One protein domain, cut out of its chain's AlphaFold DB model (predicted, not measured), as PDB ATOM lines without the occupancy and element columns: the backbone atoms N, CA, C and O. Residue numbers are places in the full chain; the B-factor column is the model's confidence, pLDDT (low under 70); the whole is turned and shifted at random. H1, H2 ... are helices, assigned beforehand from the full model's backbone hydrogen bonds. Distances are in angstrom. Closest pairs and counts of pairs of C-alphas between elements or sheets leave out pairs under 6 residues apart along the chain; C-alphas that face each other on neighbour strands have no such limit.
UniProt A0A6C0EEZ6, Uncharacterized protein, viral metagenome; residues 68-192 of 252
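AT A GLANCE: This is residues 68 to 192 of the 252 residues of an uncharacterized protein of viral metagenome (UniProt A0A6C0EEZ6). Picture two rows of helices, one over the other, in a loosely stacked series of turns: H2, H4 and H6 make one row, H3, H5 and H7 the other, and H1 closes one end of the second row beside H3. H4 is in the middle, H1 and H7 are at the two ends, and the 18-residue stretches 80 to 97 and 147 to 164 join the turns. The printed part has 125 residues with seven named helices, H1 to H7 in chain order, and no named strand; the class is all helix. The whole is compact, with a radius of gyration of the C-alphas of 14.4 A, and spans 39 by 27 by 27 A.

IN THESE COORDINATES: Find C-alpha 68 at (110.365, 124.122, 108.515); from there H1 runs 15.8 A to residue 79. After the long link you reach H2, residues 98 to 105, and then H3, residues 108 to 117, 14.5 A long. Look next for C-alpha 122 at (134.521, 121.212, 99.562), where H4, the longest helix, begins and runs 20.1 A to residue 135. H5 takes residues 138 to 146, and H6 residues 165 to 171. H7, residues 177 to 186, runs 14.3 A and ends at C-alpha 186, (133.248, 99.522, 99.522).

HOW THE PARTS SIT: Start at H4, the hub, which touches H2, H5 and H6. H4 and H5 form a helical hairpin at a shallow tilt of 31 degrees, opposite ways; their closest C-alphas, of Phe 129 and Ile 141, are 6.2 A apart. With its residues 129 to 134 alone H4 touches H6, at a shallow tilt of 21 degrees, the same way; the closest C-alphas, of Arg 130 and Gly 165, are 4.4 A apart. H2 touches H4 at a steep tilt of 38 degrees, the same way, closest at Tyr 99 and Leu 128, whose C-alphas are 6.1 A apart. H6 and H7 are a second helical hairpin, at a steep tilt of 41 degrees, with the C-alphas of Val 169 and Arg 177 closest at 5.9 A. H5 and H7 only just touch, and only at their ends, with 3 pairs of C-alphas within 8 A; those of Thr 138 and Ile 180 are closest, 6.3 A apart. H3 is close to but not clearly touching H1, with the C-alphas of Phe 71 and His 110 closest at 7.6 A. H1 and H7 are apart. In each of the seven helices every O i to N i+4 pair is within hydrogen-bond range.

THE WHOLE: The two C-alphas farthest apart, those of Glu 69 and Thr 192, are 40.6 A apart. The printed part has no cut. The links from H1 to H2 and from H5 to H6 are long, and the other four are tight. The mean pLDDT of the printed part is 82.0; 22 residues are under 70, among them residues 78 to 87 and 148 to 151.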
ATOM      1  N   ASP A  68     109.960 123.317 109.665       64.38
ATOM      2  CA  ASP A  68     110.365 124.122 108.515       64.38
ATOM      3  C   ASP A  68     110.588 125.587 108.863       64.38
ATOM      4  O   ASP A  68     111.439 126.219 108.256       64.38
ATOM      5  N   GLU A  69     109.956 126.119 109.911       68.06
ATOM      6  CA  GLU A  69     110.244 127.490 110.352       68.06
ATOM      7  C   GLU A  69     111.700 127.622 110.832       68.06
ATOM      8  O   GLU A  69     112.387 128.599 110.531       68.06
ATOM      9  N   LEU A  70     112.207 126.611 111.546       67.00
ATOM     10  CA  LEU A  70     113.585 126.608 112.035       67.00
ATOM     11  C   LEU A  70     114.579 126.365 110.892       67.00
ATOM     12  O   LEU A  70     115.633 126.990 110.866       67.00
ATOM     13  N   PHE A  71     114.223 125.514 109.925       71.19
ATOM     14  CA  PHE A  71     114.999 125.319 108.700       71.19
ATOM     15  C   PHE A  71     115.048 126.585 107.831       71.19
ATOM     16  O   PHE A  71     116.128 126.966 107.385       71.19
ATOM     17  N   MET A  72     113.928 127.290 107.665       69.44
ATOM     18  CA  MET A  72     113.864 128.549 106.920       69.44
ATOM     19  C   MET A  72     114.659 129.656 107.614       69.44
ATOM     20  O   MET A  72     115.462 130.312 106.964       69.44
ATOM     21  N   LYS A  73     114.581 129.784 108.948       71.25
ATOM     22  CA  LYS A  73     115.450 130.706 109.713       71.25
ATOM     23  C   LYS A  73     116.939 130.422 109.503       71.25
ATOM     24  O   LYS A  73     117.762 131.335 109.569       71.25
ATOM     25  N   ILE A  74     117.301 129.158 109.296       68.56
ATOM     26  CA  ILE A  74     118.677 128.746 109.007       68.56
ATOM     27  C   ILE A  74     119.058 129.110 107.575       68.56
ATOM     28  O   ILE A  74     120.122 129.695 107.381       68.56
ATOM     29  N   LEU A  75     118.199 128.803 106.601       69.62
ATOM     30  CA  LEU A  75     118.403 129.182 105.205       69.62
ATOM     31  C   LEU A  75     118.539 130.696 105.060       69.62
ATOM     32  O   LEU A  75     119.519 131.145 104.480       69.62
ATOM     33  N   ASP A  76     117.656 131.479 105.677       72.44
ATOM     34  CA  ASP A  76     117.731 132.940 105.678       72.44
ATOM     35  C   ASP A  76     119.046 133.431 106.280       72.44
ATOM     36  O   ASP A  76     119.730 134.271 105.695       72.44
ATOM     37  N   LYS A  77     119.462 132.884 107.431       71.31
ATOM     38  CA  LYS A  77     120.759 133.231 108.029       71.31
ATOM     39  C   LYS A  77     121.923 132.906 107.103       71.31
ATOM     40  O   LYS A  77     122.869 133.679 107.051       71.31
ATOM     41  N   ILE A  78     121.875 131.782 106.397       67.00
ATOM     42  CA  ILE A  78     122.969 131.314 105.543       67.00
ATOM     43  C   ILE A  78     123.035 132.084 104.230       67.00
ATOM     44  O   ILE A  78     124.123 132.475 103.812       67.00
ATOM     45  N   LEU A  79     121.886 132.366 103.623       66.56
ATOM     46  CA  LEU A  79     121.779 133.177 102.415       66.56
ATOM     47  C   LEU A  79     122.171 134.637 102.664       66.56
ATOM     48  O   LEU A  79     122.741 135.269 101.779       66.56
ATOM     49  N   ASN A  80     121.946 135.147 103.879       67.00
ATOM     50  CA  ASN A  80     122.354 136.494 104.277       67.00
ATOM     51  C   ASN A  80     123.844 136.615 104.652       67.00
ATOM     52  O   ASN A  80     124.335 137.728 104.854       67.00
ATOM     53  N   ILE A  81     124.602 135.512 104.733       67.31
ATOM     54  CA  ILE A  81     126.054 135.583 104.944       67.31
ATOM     55  C   ILE A  81     126.730 136.031 103.654       67.31
ATOM     56  O   ILE A  81     126.526 135.453 102.587       67.31
ATOM     57  N   ASN A  82     127.604 137.036 103.766       54.66
ATOM     58  CA  ASN A  82     128.378 137.544 102.642       54.66
ATOM     59  C   ASN A  82     129.099 136.395 101.911       54.66
ATOM     60  O   ASN A  82     129.979 135.720 102.459       54.66
ATOM     61  N   ILE A  83     128.718 136.207 100.643       57.31
ATOM     62  CA  ILE A  83     129.136 135.109  99.761       57.31
ATOM     63  C   ILE A  83     130.667 135.005  99.669       57.31
ATOM     64  O   ILE A  83     131.203 133.909  99.506       57.31
ATOM     65  N   LYS A  84     131.386 136.127  99.813       55.78
ATOM     66  CA  LYS A  84     132.850 136.168  99.696       55.78
ATOM     67  C   LYS A  84     133.585 135.549 100.889       55.78
ATOM     68  O   LYS A  84     134.674 135.012 100.696       55.78
ATOM     69  N   GLU A  85     132.999 135.562 102.088       56.88
ATOM     70  CA  GLU A  85     133.683 135.119 103.313       56.88
ATOM     71  C   GLU A  85     133.137 133.818 103.906       56.88
ATOM     72  O   GLU A  85     133.919 133.110 104.537       56.88
ATOM     73  N   ARG A  86     131.854 133.472 103.669       65.69
ATOM     74  CA  ARG A  86     131.189 132.192 104.028       65.69
ATOM     75  C   ARG A  86     131.896 131.399 105.134       65.69
ATOM     76  O   ARG A  86     132.406 130.294 104.927       65.69
ATOM     77  N   ASN A  87     131.950 131.999 106.320       69.69
ATOM     78  CA  ASN A  87     132.516 131.371 107.502       69.69
ATOM     79  C   ASN A  87     131.411 130.628 108.255       69.69
ATOM     80  O   ASN A  87     130.847 131.120 109.223       69.69
ATOM     81  N   TYR A  88     131.104 129.415 107.813       72.75
ATOM     82  CA  TYR A  88     130.049 128.598 108.415       72.75
ATOM     83  C   TYR A  88     130.344 128.157 109.857       72.75
ATOM     84  O   TYR A  88     129.440 127.728 110.568       72.75
ATOM     85  N   ASN A  89     131.602 128.257 110.306       70.31
ATOM     86  CA  ASN A  89     131.979 127.897 111.672       70.31
ATOM     87  C   ASN A  89     131.464 128.903 112.713       70.31
ATOM     88  O   ASN A  89     131.327 128.524 113.871       70.31
ATOM     89  N   SER A  90     131.187 130.156 112.329       72.56
ATOM     90  CA  SER A  90     130.667 131.179 113.251       72.56
ATOM     91  C   SER A  90     129.147 131.126 113.423       72.56
ATOM     92  O   SER A  90     128.594 131.834 114.264       72.56
ATOM     93  N   ILE A  91     128.457 130.292 112.643       75.50
ATOM     94  CA  ILE A  91     127.005 130.162 112.704       75.50
ATOM     95  C   ILE A  91     126.649 129.248 113.871       75.50
ATOM     96  O   ILE A  91     126.866 128.035 113.814       75.50
ATOM     97  N   ILE A  92     126.067 129.847 114.906       77.12
ATOM     98  CA  ILE A  92     125.526 129.146 116.068       77.12
ATOM     99  C   ILE A  92     123.994 129.207 116.028       77.12
ATOM    100  O   ILE A  92     123.398 130.277 115.871       77.12
ATOM    101  N   ILE A  93     123.346 128.052 116.165       71.62
ATOM    102  CA  ILE A  93     121.891 127.878 116.171       71.62
ATOM    103  C   ILE A  93     121.534 127.043 117.398       71.62
ATOM    104  O   ILE A  93     121.976 125.905 117.528       71.62
ATOM    105  N   ASN A  94     120.731 127.605 118.303       74.94
ATOM    106  CA  ASN A  94     120.324 126.947 119.551       74.94
ATOM    107  C   ASN A  94     121.517 126.385 120.354       74.94
ATOM    108  O   ASN A  94     121.443 125.291 120.902       74.94
ATOM    109  N   GLY A  95     122.637 127.116 120.373       79.31
ATOM    110  CA  GLY A  95     123.866 126.715 121.069       79.31
ATOM    111  C   GLY A  95     124.739 125.689 120.336       79.31
ATOM    112  O   GLY A  95     125.843 125.425 120.796       79.31
ATOM    113  N   MET A  96     124.299 125.152 119.194       76.88
ATOM    114  CA  MET A  96     125.084 124.241 118.353       76.88
ATOM    115  C   MET A  96     125.705 124.991 117.183       76.88
ATOM    116  O   MET A  96     125.089 125.909 116.635       76.88
ATOM    117  N   ASN A  97     126.896 124.584 116.745       83.31
ATOM    118  CA  ASN A  97     127.396 125.080 115.465       83.31
ATOM    119  C   ASN A  97     126.581 124.495 114.302       83.31
ATOM    120  O   ASN A  97     125.919 123.465 114.445       83.31
ATOM    121  N   LEU A  98     126.631 125.142 113.136       81.25
ATOM    122  CA  LEU A  98     125.848 124.725 111.971       81.25
ATOM    123  C   LEU A  98     126.027 123.239 111.619       81.25
ATOM    124  O   LEU A  98     125.052 122.575 111.287       81.25
ATOM    125  N   TYR A  99     127.241 122.697 111.714       83.81
ATOM    126  CA  TYR A  99     127.500 121.300 111.360       83.81
ATOM    127  C   TYR A  99     126.845 120.323 112.341       83.81
ATOM    128  O   TYR A  99     126.244 119.338 111.918       83.81
ATOM    129  N   GLU A 100     126.951 120.595 113.642       81.12
ATOM    130  CA  GLU A 100     126.277 119.827 114.695       81.12
ATOM    131  C   GLU A 100     124.765 119.913 114.543       81.12
ATOM    132  O   GLU A 100     124.091 118.888 114.552       81.12
ATOM    133  N   PHE A 101     124.241 121.118 114.307       81.50
ATOM    134  CA  PHE A 101     122.819 121.319 114.072       81.50
ATOM    135  C   PHE A 101     122.333 120.491 112.874       81.50
ATOM    136  O   PHE A 101     121.307 119.813 112.965       81.50
ATOM    137  N   ILE A 102     123.074 120.525 111.760       81.94
ATOM    138  CA  ILE A 102     122.760 119.749 110.558       81.94
ATOM    139  C   ILE A 102     122.708 118.258 110.897       81.94
ATOM    140  O   ILE A 102     121.724 117.591 110.601       81.94
ATOM    141  N   CYS A 103     123.732 117.732 111.557       81.62
ATOM    142  CA  CYS A 103     123.794 116.315 111.893       81.62
ATOM    143  C   CYS A 103     122.732 115.875 112.922       81.62
ATOM    144  O   CYS A 103     122.190 114.781 112.807       81.62
ATOM    145  N   GLU A 104     122.394 116.708 113.907       79.62
ATOM    146  CA  GLU A 104     121.508 116.305 115.006       79.62
ATOM    147  C   GLU A 104     120.024 116.581 114.765       79.62
ATOM    148  O   GLU A 104     119.162 115.872 115.292       79.62
ATOM    149  N   LYS A 105     119.704 117.661 114.046       77.00
ATOM    150  CA  LYS A 105     118.330 118.179 113.950       77.00
ATOM    151  C   LYS A 105     117.775 118.141 112.537       77.00
ATOM    152  O   LYS A 105     116.553 118.169 112.370       77.00
ATOM    153  N   LEU A 106     118.639 118.093 111.525       77.75
ATOM    154  CA  LEU A 106     118.215 118.198 110.141       77.75
ATOM    155  C   LEU A 106     117.780 116.841 109.581       77.75
ATOM    156  O   LEU A 106     118.407 115.811 109.808       77.75
ATOM    157  N   SER A 107     116.688 116.845 108.818       80.06
ATOM    158  CA  SER A 107     116.260 115.656 108.086       80.06
ATOM    159  C   SER A 107     117.094 115.473 106.815       80.06
ATOM    160  O   SER A 107     117.633 116.431 106.262       80.06
ATOM    161  N   ILE A 108     117.114 114.250 106.284       78.94
ATOM    162  CA  ILE A 108     117.703 113.936 104.971       78.94
ATOM    163  C   ILE A 108     117.169 114.862 103.868       78.94
ATOM    164  O   ILE A 108     117.932 115.328 103.024       78.94
ATOM    165  N   LYS A 109     115.856 115.131 103.870       77.38
ATOM    166  CA  LYS A 109     115.208 115.979 102.858       77.38
ATOM    167  C   LYS A 109     115.765 117.397 102.898       77.38
ATOM    168  O   LYS A 109     116.111 117.953 101.865       77.38
ATOM    169  N   HIS A 110     115.905 117.944 104.099       76.44
ATOM    170  CA  HIS A 110     116.451 119.277 104.290       76.44
ATOM    171  C   HIS A 110     117.932 119.348 103.913       76.44
ATOM    172  O   HIS A 110     118.336 120.336 103.319       76.44
ATOM    173  N   LEU A 111     118.732 118.308 104.185       78.00
ATOM    174  CA  LEU A 111     120.128 118.272 103.741       78.00
ATOM    175  C   LEU A 111     120.236 118.335 102.209       78.00
ATOM    176  O   LEU A 111     121.076 119.064 101.696       78.00
ATOM    177  N   LYS A 112     119.378 117.613 101.475       79.00
ATOM    178  CA  LYS A 112     119.344 117.671 100.002       79.00
ATOM    179  C   LYS A 112     119.053 119.080  99.493       79.00
ATOM    180  O   LYS A 112     119.845 119.613  98.728       79.00
ATOM    181  N   ILE A 113     117.995 119.703 100.011       75.75
ATOM    182  CA  ILE A 113     117.640 121.092  99.686       75.75
ATOM    183  C   ILE A 113     118.805 122.034 100.017       75.75
ATOM    184  O   ILE A 113     119.181 122.884  99.219       75.75
ATOM    185  N   PHE A 114     119.417 121.852 101.185       74.62
ATOM    186  CA  PHE A 114     120.539 122.656 101.643       74.62
ATOM    187  C   PHE A 114     121.743 122.588 100.692       74.62
ATOM    188  O   PHE A 114     122.332 123.619 100.382       74.62
ATOM    189  N   MET A 115     122.070 121.394 100.189       75.94
ATOM    190  CA  MET A 115     123.144 121.180  99.208       75.94
ATOM    191  C   MET A 115     122.825 121.740  97.816       75.94
ATOM    192  O   MET A 115     123.741 122.129  97.097       75.94
ATOM    193  N   GLU A 116     121.552 121.758  97.420       74.75
ATOM    194  CA  GLU A 116     121.116 122.315  96.134       74.75
ATOM    195  C   GLU A 116     121.142 123.846  96.137       74.75
ATOM    196  O   GLU A 116     121.622 124.463  95.184       74.75
ATOM    197  N   ILE A 117     120.648 124.454  97.219       69.31
ATOM    198  CA  ILE A 117     120.586 125.911  97.376       69.31
ATOM    199  C   ILE A 117     121.988 126.487  97.504       69.31
ATOM    200  O   ILE A 117     122.317 127.497  96.875       69.31
ATOM    201  N   ASP A 118     122.811 125.865  98.345       66.31
ATOM    202  CA  ASP A 118     124.101 126.413  98.683       66.31
ATOM    203  C   ASP A 118     125.237 125.511  98.183       66.31
ATOM    204  O   ASP A 118     125.494 124.419  98.685       66.31
ATOM    205  N   LYS A 119     125.958 125.997  97.168       72.12
ATOM    206  CA  LYS A 119     127.180 125.362  96.662       72.12
ATOM    207  C   LYS A 119     128.319 125.588  97.659       72.12
ATOM    208  O   LYS A 119     129.178 126.451  97.456       72.12
ATOM    209  N   PHE A 120     128.298 124.852  98.770       74.88
ATOM    210  CA  PHE A 120     129.332 124.946  99.798       74.88
ATOM    211  C   PHE A 120     130.724 124.645  99.231       74.88
ATOM    212  O   PHE A 120     130.896 123.890  98.272       74.88
ATOM    213  N   LYS A 121     131.750 125.211  99.877       79.56
ATOM    214  CA  LYS A 121     133.144 124.834  99.614       79.56
ATOM    215  C   LYS A 121     133.350 123.350  99.961       79.56
ATOM    216  O   LYS A 121     132.779 122.901 100.956       79.56
ATOM    217  N   PRO A 122     134.234 122.618  99.256       83.94
ATOM    218  CA  PRO A 122     134.521 121.212  99.562       83.94
ATOM    219  C   PRO A 122     134.860 120.957 101.038       83.94
ATOM    220  O   PRO A 122     134.352 120.016 101.640       83.94
ATOM    221  N   SER A 123     135.605 121.871 101.667       84.00
ATOM    222  CA  SER A 123     135.988 121.789 103.084       84.00
ATOM    223  C   SER A 123     134.806 121.738 104.062       84.00
ATOM    224  O   SER A 123     134.930 121.162 105.147       84.00
ATOM    225  N   PHE A 124     133.654 122.313 103.700       84.75
ATOM    226  CA  PHE A 124     132.431 122.207 104.495       84.75
ATOM    227  C   PHE A 124     131.950 120.756 104.531       84.75
ATOM    228  O   PHE A 124     131.729 120.194 105.604       84.75
ATOM    229  N   TYR A 125     131.851 120.129 103.361       87.31
ATOM    230  CA  TYR A 125     131.381 118.758 103.239       87.31
ATOM    231  C   TYR A 125     132.368 117.741 103.808       87.31
ATOM    232  O   TYR A 125     131.947 116.773 104.430       87.31
ATOM    233  N   GLU A 126     133.672 117.986 103.685       90.19
ATOM    234  CA  GLU A 126     134.710 117.188 104.348       90.19
ATOM    235  C   GLU A 126     134.519 117.164 105.871       90.19
ATOM    236  O   GLU A 126     134.575 116.114 106.519       90.19
ATOM    237  N   LYS A 127     134.247 118.333 106.469       90.56
ATOM    238  CA  LYS A 127     133.964 118.444 107.903       90.56
ATOM    239  C   LYS A 127     132.638 117.780 108.267       90.56
ATOM    240  O   LYS A 127     132.599 117.054 109.263       90.56
ATOM    241  N   LEU A 128     131.594 117.991 107.464       90.81
ATOM    242  CA  LEU A 128     130.287 117.369 107.655       90.81
ATOM    243  C   LEU A 128     130.398 115.839 107.625       90.81
ATOM    244  O   LEU A 128     129.960 115.183 108.564       90.81
ATOM    245  N   PHE A 129     131.089 115.285 106.628       93.06
ATOM    246  CA  PHE A 129     131.348 113.854 106.487       93.06
ATOM    247  C   PHE A 129     132.006 113.258 107.736       93.06
ATOM    248  O   PHE A 129     131.535 112.252 108.270       93.06
ATOM    249  N   ARG A 130     133.062 113.899 108.260       93.25
ATOM    250  CA  ARG A 130     133.736 113.443 109.490       93.25
ATOM    251  C   ARG A 130     132.821 113.469 110.710       93.25
ATOM    252  O   ARG A 130     132.899 112.565 111.543       93.25
ATOM    253  N   LEU A 131     131.968 114.483 110.835       90.88
ATOM    254  CA  LEU A 131     131.007 114.576 111.934       90.88
ATOM    255  C   LEU A 131     129.917 113.506 111.815       90.88
ATOM    256  O   LEU A 131     129.644 112.826 112.803       90.88
ATOM    257  N   SER A 132     129.377 113.280 110.615       91.88
ATOM    258  CA  SER A 132     128.418 112.200 110.358       91.88
ATOM    259  C   SER A 132     129.021 110.826 110.662       91.88
ATOM    260  O   SER A 132     128.374 110.002 111.306       91.88
ATOM    261  N   CYS A 133     130.287 110.606 110.296       93.88
ATOM    262  CA  CYS A 133     131.066 109.417 110.654       93.88
ATOM    263  C   CYS A 133     131.195 109.242 112.177       93.88
ATOM    264  O   CYS A 133     130.882 108.180 112.714       93.88
ATOM    265  N   LYS A 134     131.604 110.301 112.889       91.31
ATOM    266  CA  LYS A 134     131.747 110.298 114.353       91.31
ATOM    267  C   LYS A 134     130.426 109.985 115.063       91.31
ATOM    268  O   LYS A 134     130.426 109.233 116.034       91.31
ATOM    269  N   GLN A 135     129.321 110.561 114.593       89.06
ATOM    270  CA  GLN A 135     127.996 110.397 115.199       89.06
ATOM    271  C   GLN A 135     127.264 109.126 114.737       89.06
ATOM    272  O   GLN A 135     126.328 108.681 115.393       89.06
ATOM    273  N   GLY A 136     127.700 108.495 113.645       90.44
ATOM    274  CA  GLY A 136     127.075 107.284 113.117       90.44
ATOM    275  C   GLY A 136     125.845 107.533 112.232       90.44
ATOM    276  O   GLY A 136     124.987 106.651 112.106       90.44
ATOM    277  N   ILE A 137     125.740 108.717 111.622       90.31
ATOM    278  CA  ILE A 137     124.599 109.120 110.785       90.31
ATOM    279  C   ILE A 137     124.787 108.552 109.379       90.31
ATOM    280  O   ILE A 137     125.378 109.175 108.497       90.31
ATOM    281  N   THR A 138     124.284 107.337 109.177       91.50
ATOM    282  CA  THR A 138     124.528 106.557 107.954       91.50
ATOM    283  C   THR A 138     123.926 107.215 106.714       91.50
ATOM    284  O   THR A 138     124.533 107.184 105.647       91.50
ATOM    285  N   ASP A 139     122.762 107.851 106.844       89.62
ATOM    286  CA  ASP A 139     122.070 108.446 105.700       89.62
ATOM    287  C   ASP A 139     122.821 109.646 105.121       89.62
ATOM    288  O   ASP A 139     122.871 109.817 103.908       89.62
ATOM    289  N   PHE A 140     123.466 110.449 105.967       89.06
ATOM    290  CA  PHE A 140     124.262 111.589 105.504       89.06
ATOM    291  C   PHE A 140     125.526 111.115 104.800       89.06
ATOM    292  O   PHE A 140     125.884 111.649 103.757       89.06
ATOM    293  N   ILE A 141     126.165 110.070 105.330       91.88
ATOM    294  CA  ILE A 141     127.339 109.454 104.707       91.88
ATOM    295  C   ILE A 141     126.971 108.925 103.316       91.88
ATOM    296  O   ILE A 141     127.672 109.234 102.358       91.88
ATOM    297  N   LYS A 142     125.846 108.209 103.181       91.69
ATOM    298  CA  LYS A 142     125.341 107.740 101.880       91.69
ATOM    299  C   LYS A 142     125.149 108.884 100.898       91.69
ATOM    300  O   LYS A 142     125.700 108.837  99.811       91.69
ATOM    301  N   ILE A 143     124.432 109.932 101.301       89.12
ATOM    302  CA  ILE A 143     124.156 111.070 100.419       89.12
ATOM    303  C   ILE A 143     125.447 111.766  99.986       89.12
ATOM    304  O   ILE A 143     125.571 112.141  98.827       89.12
ATOM    305  N   LEU A 144     126.410 111.936 100.895       89.25
ATOM    306  CA  LEU A 144     127.685 112.572 100.568       89.25
ATOM    307  C   LEU A 144     128.527 111.726  99.604       89.25
ATOM    308  O   LEU A 144     129.209 112.298  98.762       89.25
ATOM    309  N   LEU A 145     128.471 110.394  99.702       89.56
ATOM    310  CA  LEU A 145     129.193 109.503  98.792       89.56
ATOM    311  C   LEU A 145     128.471 109.326  97.446       89.56
ATOM    312  O   LEU A 145     129.120 109.321  96.408       89.56
ATOM    313  N   GLU A 146     127.149 109.202  97.430       87.44
ATOM    314  CA  GLU A 146     126.368 108.966  96.205       87.44
ATOM    315  C   GLU A 146     126.192 110.223  95.341       87.44
ATOM    316  O   GLU A 146     125.764 110.127  94.196       87.44
ATOM    317  N   ASN A 147     126.475 111.415  95.874       80.19
ATOM    318  CA  ASN A 147     126.268 112.654  95.137       80.19
ATOM    319  C   ASN A 147     127.441 112.957  94.189       80.19
ATOM    320  O   ASN A 147     128.510 113.385  94.622       80.19
ATOM    321  N   ASP A 148     127.204 112.810  92.886       68.44
ATOM    322  CA  ASP A 148     128.188 113.077  91.827       68.44
ATOM    323  C   ASP A 148     128.629 114.549  91.752       68.44
ATOM    324  O   ASP A 148     129.710 114.853  91.264       68.44
ATOM    325  N   GLN A 149     127.850 115.494  92.298       65.88
ATOM    326  CA  GLN A 149     128.250 116.911  92.371       65.88
ATOM    327  C   GLN A 149     129.417 117.153  93.351       65.88
ATOM    328  O   GLN A 149     129.918 118.271  93.470       65.88
ATOM    329  N   MET A 150     129.852 116.106  94.058       67.88
ATOM    330  CA  MET A 150     130.875 116.137  95.096       67.88
ATOM    331  C   MET A 150     132.255 115.651  94.625       67.88
ATOM    332  O   MET A 150     133.071 115.233  95.448       67.88
ATOM    333  N   GLU A 151     132.555 115.726  93.324       65.00
ATOM    334  CA  GLU A 151     133.829 115.263  92.735       65.00
ATOM    335  C   GLU A 151     135.091 115.829  93.414       65.00
ATOM    336  O   GLU A 151     136.136 115.183  93.415       65.00
ATOM    337  N   ASN A 152     134.999 117.004  94.042       80.12
ATOM    338  CA  ASN A 152     136.135 117.685  94.672       80.12
ATOM    339  C   ASN A 152     136.247 117.480  96.193       80.12
ATOM    340  O   ASN A 152     137.065 118.146  96.832       80.12
ATOM    341  N   ILE A 153     135.426 116.622  96.805       87.38
ATOM    342  CA  ILE A 153     135.519 116.351  98.245       87.38
ATOM    343  C   ILE A 153     136.659 115.377  98.531       87.38
ATOM    344  O   ILE A 153     136.675 114.253  98.028       87.38
ATOM    345  N   ASN A 154     137.552 115.746  99.453       91.94
ATOM    346  CA  ASN A 154     138.508 114.805 100.019       91.94
ATOM    347  C   ASN A 154     137.950 114.106 101.273       91.94
ATOM    348  O   ASN A 154     138.114 114.569 102.410       91.94
ATOM    349  N   PHE A 155     137.342 112.933 101.090       92.88
ATOM    350  CA  PHE A 155     136.838 112.110 102.199       92.88
ATOM    351  C   PHE A 155     137.937 111.571 103.135       92.88
ATOM    352  O   PHE A 155     137.657 111.217 104.284       92.88
ATOM    353  N   ASN A 156     139.196 111.574 102.682       93.62
ATOM    354  CA  ASN A 156     140.372 111.186 103.466       93.62
ATOM    355  C   ASN A 156     141.012 112.384 104.191       93.62
ATOM    356  O   ASN A 156     142.099 112.272 104.764       93.62
ATOM    357  N   SER A 157     140.353 113.549 104.188       94.12
ATOM    358  CA  SER A 157     140.816 114.734 104.908       94.12
ATOM    359  C   SER A 157     140.919 114.465 106.413       94.12
ATOM    360  O   SER A 157     140.006 113.945 107.062       94.12
ATOM    361  N   LYS A 158     142.039 114.880 107.006       93.81
ATOM    362  CA  LYS A 158     142.315 114.693 108.435       93.81
ATOM    363  C   LYS A 158     141.815 115.877 109.256       93.81
ATOM    364  O   LYS A 158     141.863 117.021 108.806       93.81
ATOM    365  N   ASN A 159     141.307 115.595 110.452       91.88
ATOM    366  CA  ASN A 159     141.012 116.627 111.443       91.88
ATOM    367  C   ASN A 159     142.293 117.077 112.178       91.88
ATOM    368  O   ASN A 159     143.386 116.590 111.897       91.88
ATOM    369  N   GLU A 160     142.143 117.976 113.150       91.25
ATOM    370  CA  GLU A 160     143.240 118.503 113.985       91.25
ATOM    371  C   GLU A 160     143.998 117.408 114.755       91.25
ATOM    372  O   GLU A 160     145.185 117.543 115.024       91.25
ATOM    373  N   ASN A 161     143.338 116.279 115.030       92.31
ATOM    374  CA  ASN A 161     143.936 115.105 115.669       92.31
ATOM    375  C   ASN A 161     144.554 114.122 114.658       92.31
ATOM    376  O   ASN A 161     144.876 112.989 115.015       92.31
ATOM    377  N   GLY A 162     144.654 114.498 113.381       93.19
ATOM    378  CA  GLY A 162     145.188 113.645 112.322       93.19
ATOM    379  C   GLY A 162     144.275 112.488 111.901       93.19
ATOM    380  O   GLY A 162     144.734 111.612 111.167       93.19
ATOM    381  N   LYS A 163     143.007 112.463 112.335       93.62
ATOM    382  CA  LYS A 163     142.052 111.374 112.070       93.62
ATOM    383  C   LYS A 163     141.154 111.672 110.872       93.62
ATOM    384  O   LYS A 163     140.626 112.781 110.749       93.62
ATOM    385  N   THR A 164     140.949 110.669 110.024       94.88
ATOM    386  CA  THR A 164     139.979 110.692 108.915       94.88
ATOM    387  C   THR A 164     138.567 110.334 109.390       94.88
ATOM    388  O   THR A 164     138.370 109.929 110.539       94.88
ATOM    389  N   GLY A 165     137.565 110.446 108.509       94.19
ATOM    390  CA  GLY A 165     136.218 109.938 108.794       94.19
ATOM    391  C   GLY A 165     136.225 108.445 109.138       94.19
ATOM    392  O   GLY A 165     135.629 108.046 110.136       94.19
ATOM    393  N   TYR A 166     136.988 107.645 108.386       94.88
ATOM    394  CA  TYR A 166     137.141 106.210 108.628       94.88
ATOM    395  C   TYR A 166     137.746 105.907 110.009       94.88
ATOM    396  O   TYR A 166     137.199 105.097 110.762       94.88
ATOM    397  N   ASP A 167     138.822 106.607 110.390       93.81
ATOM    398  CA  ASP A 167     139.443 106.449 111.714       93.81
ATOM    399  C   ASP A 167     138.461 106.790 112.838       93.81
ATOM    400  O   ASP A 167     138.389 106.087 113.845       93.81
ATOM    401  N   LEU A 168     137.662 107.847 112.659       93.75
ATOM    402  CA  LEU A 168     136.655 108.246 113.639       93.75
ATOM    403  C   LEU A 168     135.581 107.172 113.823       93.75
ATOM    404  O   LEU A 168     135.161 106.957 114.956       93.75
ATOM    405  N   VAL A 169     135.142 106.490 112.765       94.06
ATOM    406  CA  VAL A 169     134.175 105.383 112.892       94.06
ATOM    407  C   VAL A 169     134.810 104.197 113.606       94.06
ATOM    408  O   VAL A 169     134.188 103.588 114.472       94.06
ATOM    409  N   ARG A 170     136.061 103.866 113.265       91.00
ATOM    410  CA  ARG A 170     136.760 102.725 113.863       91.00
ATOM    411  C   ARG A 170     136.991 102.920 115.359       91.00
ATOM    412  O   ARG A 170     136.805 101.963 116.113       91.00
ATOM    413  N   ASP A 171     137.392 104.130 115.746       88.12
ATOM    414  CA  ASP A 171     137.822 104.472 117.101       88.12
ATOM    415  C   ASP A 171     136.651 104.856 118.028       88.12
ATOM    416  O   ASP A 171     136.784 104.755 119.248       88.12
ATOM    417  N   ASN A 172     135.502 105.285 117.486       83.69
ATOM    418  CA  ASN A 172     134.306 105.602 118.277       83.69
ATOM    419  C   ASN A 172     133.326 104.420 118.348       83.69
ATOM    420  O   ASN A 172     133.217 103.604 117.437       83.69
ATOM    421  N   ARG A 173     132.535 104.367 119.426       80.31
ATOM    422  CA  ARG A 173     131.409 103.429 119.567       80.31
ATOM    423  C   ARG A 173     130.103 104.068 119.088       80.31
ATOM    424  O   ARG A 173     129.205 104.310 119.886       80.31
ATOM    425  N   CYS A 174     130.012 104.399 117.801       81.19
ATOM    426  CA  CYS A 174     128.768 104.915 117.224       81.19
ATOM    427  C   CYS A 174     127.779 103.775 116.904       81.19
ATOM    428  O   CYS A 174     128.187 102.648 116.619       81.19
ATOM    429  N   PHE A 175     126.472 104.068 116.941       76.81
ATOM    430  CA  PHE A 175     125.392 103.069 116.827       76.81
ATOM    431  C   PHE A 175     125.445 102.221 115.543       76.81
ATOM    432  O   PHE A 175     125.072 101.055 115.567       76.81
ATOM    433  N   ASN A 176     125.941 102.787 114.439       87.19
ATOM    434  CA  ASN A 176     125.959 102.149 113.117       87.19
ATOM    435  C   ASN A 176     127.370 101.817 112.620       87.19
ATOM    436  O   ASN A 176     127.593 101.711 111.415       87.19
ATOM    437  N   ARG A 177     128.332 101.672 113.538       91.75
ATOM    438  CA  ARG A 177     129.753 101.488 113.220       91.75
ATOM    439  C   ARG A 177     129.996 100.461 112.114       91.75
ATOM    440  O   ARG A 177     130.626 100.790 111.117       91.75
ATOM    441  N   ASP A 178     129.477  99.245 112.258       91.56
ATOM    442  CA  ASP A 178     129.782  98.151 111.327       91.56
ATOM    443  C   ASP A 178     129.153  98.358 109.942       91.56
ATOM    444  O   ASP A 178     129.736  97.975 108.929       91.56
ATOM    445  N   ILE A 179     127.979  98.994 109.884       93.00
ATOM    446  CA  ILE A 179     127.318  99.358 108.623       93.00
ATOM    447  C   ILE A 179     128.151 100.417 107.902       93.00
ATOM    448  O   ILE A 179     128.395 100.302 106.702       93.00
ATOM    449  N   ILE A 180     128.615 101.425 108.643       93.88
ATOM    450  CA  ILE A 180     129.413 102.516 108.093       93.88
ATOM    451  C   ILE A 180     130.779 102.004 107.639       93.88
ATOM    452  O   ILE A 180     131.185 102.336 106.535       93.88
ATOM    453  N   ILE A 181     131.462 101.162 108.423       93.25
ATOM    454  CA  ILE A 181     132.747 100.566 108.019       93.25
ATOM    455  C   ILE A 181     132.596  99.834 106.688       93.25
ATOM    456  O   ILE A 181     133.322 100.151 105.753       93.25
ATOM    457  N   LYS A 182     131.601  98.947 106.559       93.88
ATOM    458  CA  LYS A 182     131.345  98.227 105.299       93.88
ATOM    459  C   LYS A 182     131.085  99.176 104.133       93.88
ATOM    460  O   LYS A 182     131.567  98.960 103.027       93.88
ATOM    461  N   LEU A 183     130.306 100.225 104.376       94.25
ATOM    462  CA  LEU A 183     129.973 101.218 103.365       94.25
ATOM    463  C   LEU A 183     131.209 102.011 102.912       94.25
ATOM    464  O   LEU A 183     131.408 102.187 101.714       94.25
ATOM    465  N   LEU A 184     132.067 102.420 103.847       93.44
ATOM    466  CA  LEU A 184     133.314 103.128 103.555       93.44
ATOM    467  C   LEU A 184     134.366 102.224 102.894       93.44
ATOM    468  O   LEU A 184     135.078 102.665 101.999       93.44
ATOM    469  N   GLU A 185     134.464 100.958 103.299       92.94
ATOM    470  CA  GLU A 185     135.375  99.982 102.690       92.94
ATOM    471  C   GLU A 185     135.028  99.720 101.220       92.94
ATOM    472  O   GLU A 185     135.935  99.595 100.390       92.94
ATOM    473  N   ASN A 186     133.735  99.714 100.885       91.88
ATOM    474  CA  ASN A 186     133.248  99.522  99.522       91.88
ATOM    475  C   ASN A 186     133.477 100.738  98.610       91.88
ATOM    476  O   ASN A 186     133.571 100.562  97.396       91.88
ATOM    477  N   ASP A 187     133.589 101.953  99.154       90.75
ATOM    478  CA  ASP A 187     133.794 103.150  98.334       90.75
ATOM    479  C   ASP A 187     135.263 103.261  97.874       90.75
ATOM    480  O   ASP A 187     136.180 103.271  98.706       90.75
ATOM    481  N   PRO A 188     135.545 103.342  96.561       89.44
ATOM    482  CA  PRO A 188     136.914 103.376  96.045       89.44
ATOM    483  C   PRO A 188     137.684 104.649  96.413       89.44
ATOM    484  O   PRO A 188     138.912 104.625  96.382       89.44
ATOM    485  N   ARG A 189     137.002 105.743  96.773       90.00
ATOM    486  CA  ARG A 189     137.632 107.026  97.124       90.00
ATOM    487  C   ARG A 189     138.131 107.062  98.566       90.00
ATOM    488  O   ARG A 189     138.879 107.968  98.921       90.00
ATOM    489  N   ILE A 190     137.721 106.107  99.401       91.50
ATOM    490  CA  ILE A 190     138.144 106.027 100.801       91.50
ATOM    491  C   ILE A 190     139.417 105.193 100.920       91.50
ATOM    492  O   ILE A 190     139.427 103.992 100.616       91.50
ATOM    493  N   ASP A 191     140.463 105.826 101.445       91.12
ATOM    494  CA  ASP A 191     141.736 105.194 101.757       91.12
ATOM    495  C   ASP A 191     141.619 104.453 103.088       91.12
ATOM    496  O   ASP A 191     141.738 105.024 104.174       91.12
ATOM    497  N   THR A 192     141.381 103.146 103.015       90.31
ATOM    498  CA  THR A 192     141.471 102.281 104.192       90.31
ATOM    499  C   THR A 192     142.905 101.775 104.368       90.31
ATOM    500  O   THR A 192     143.627 101.611 103.378       90.31
TER     501      THR A 192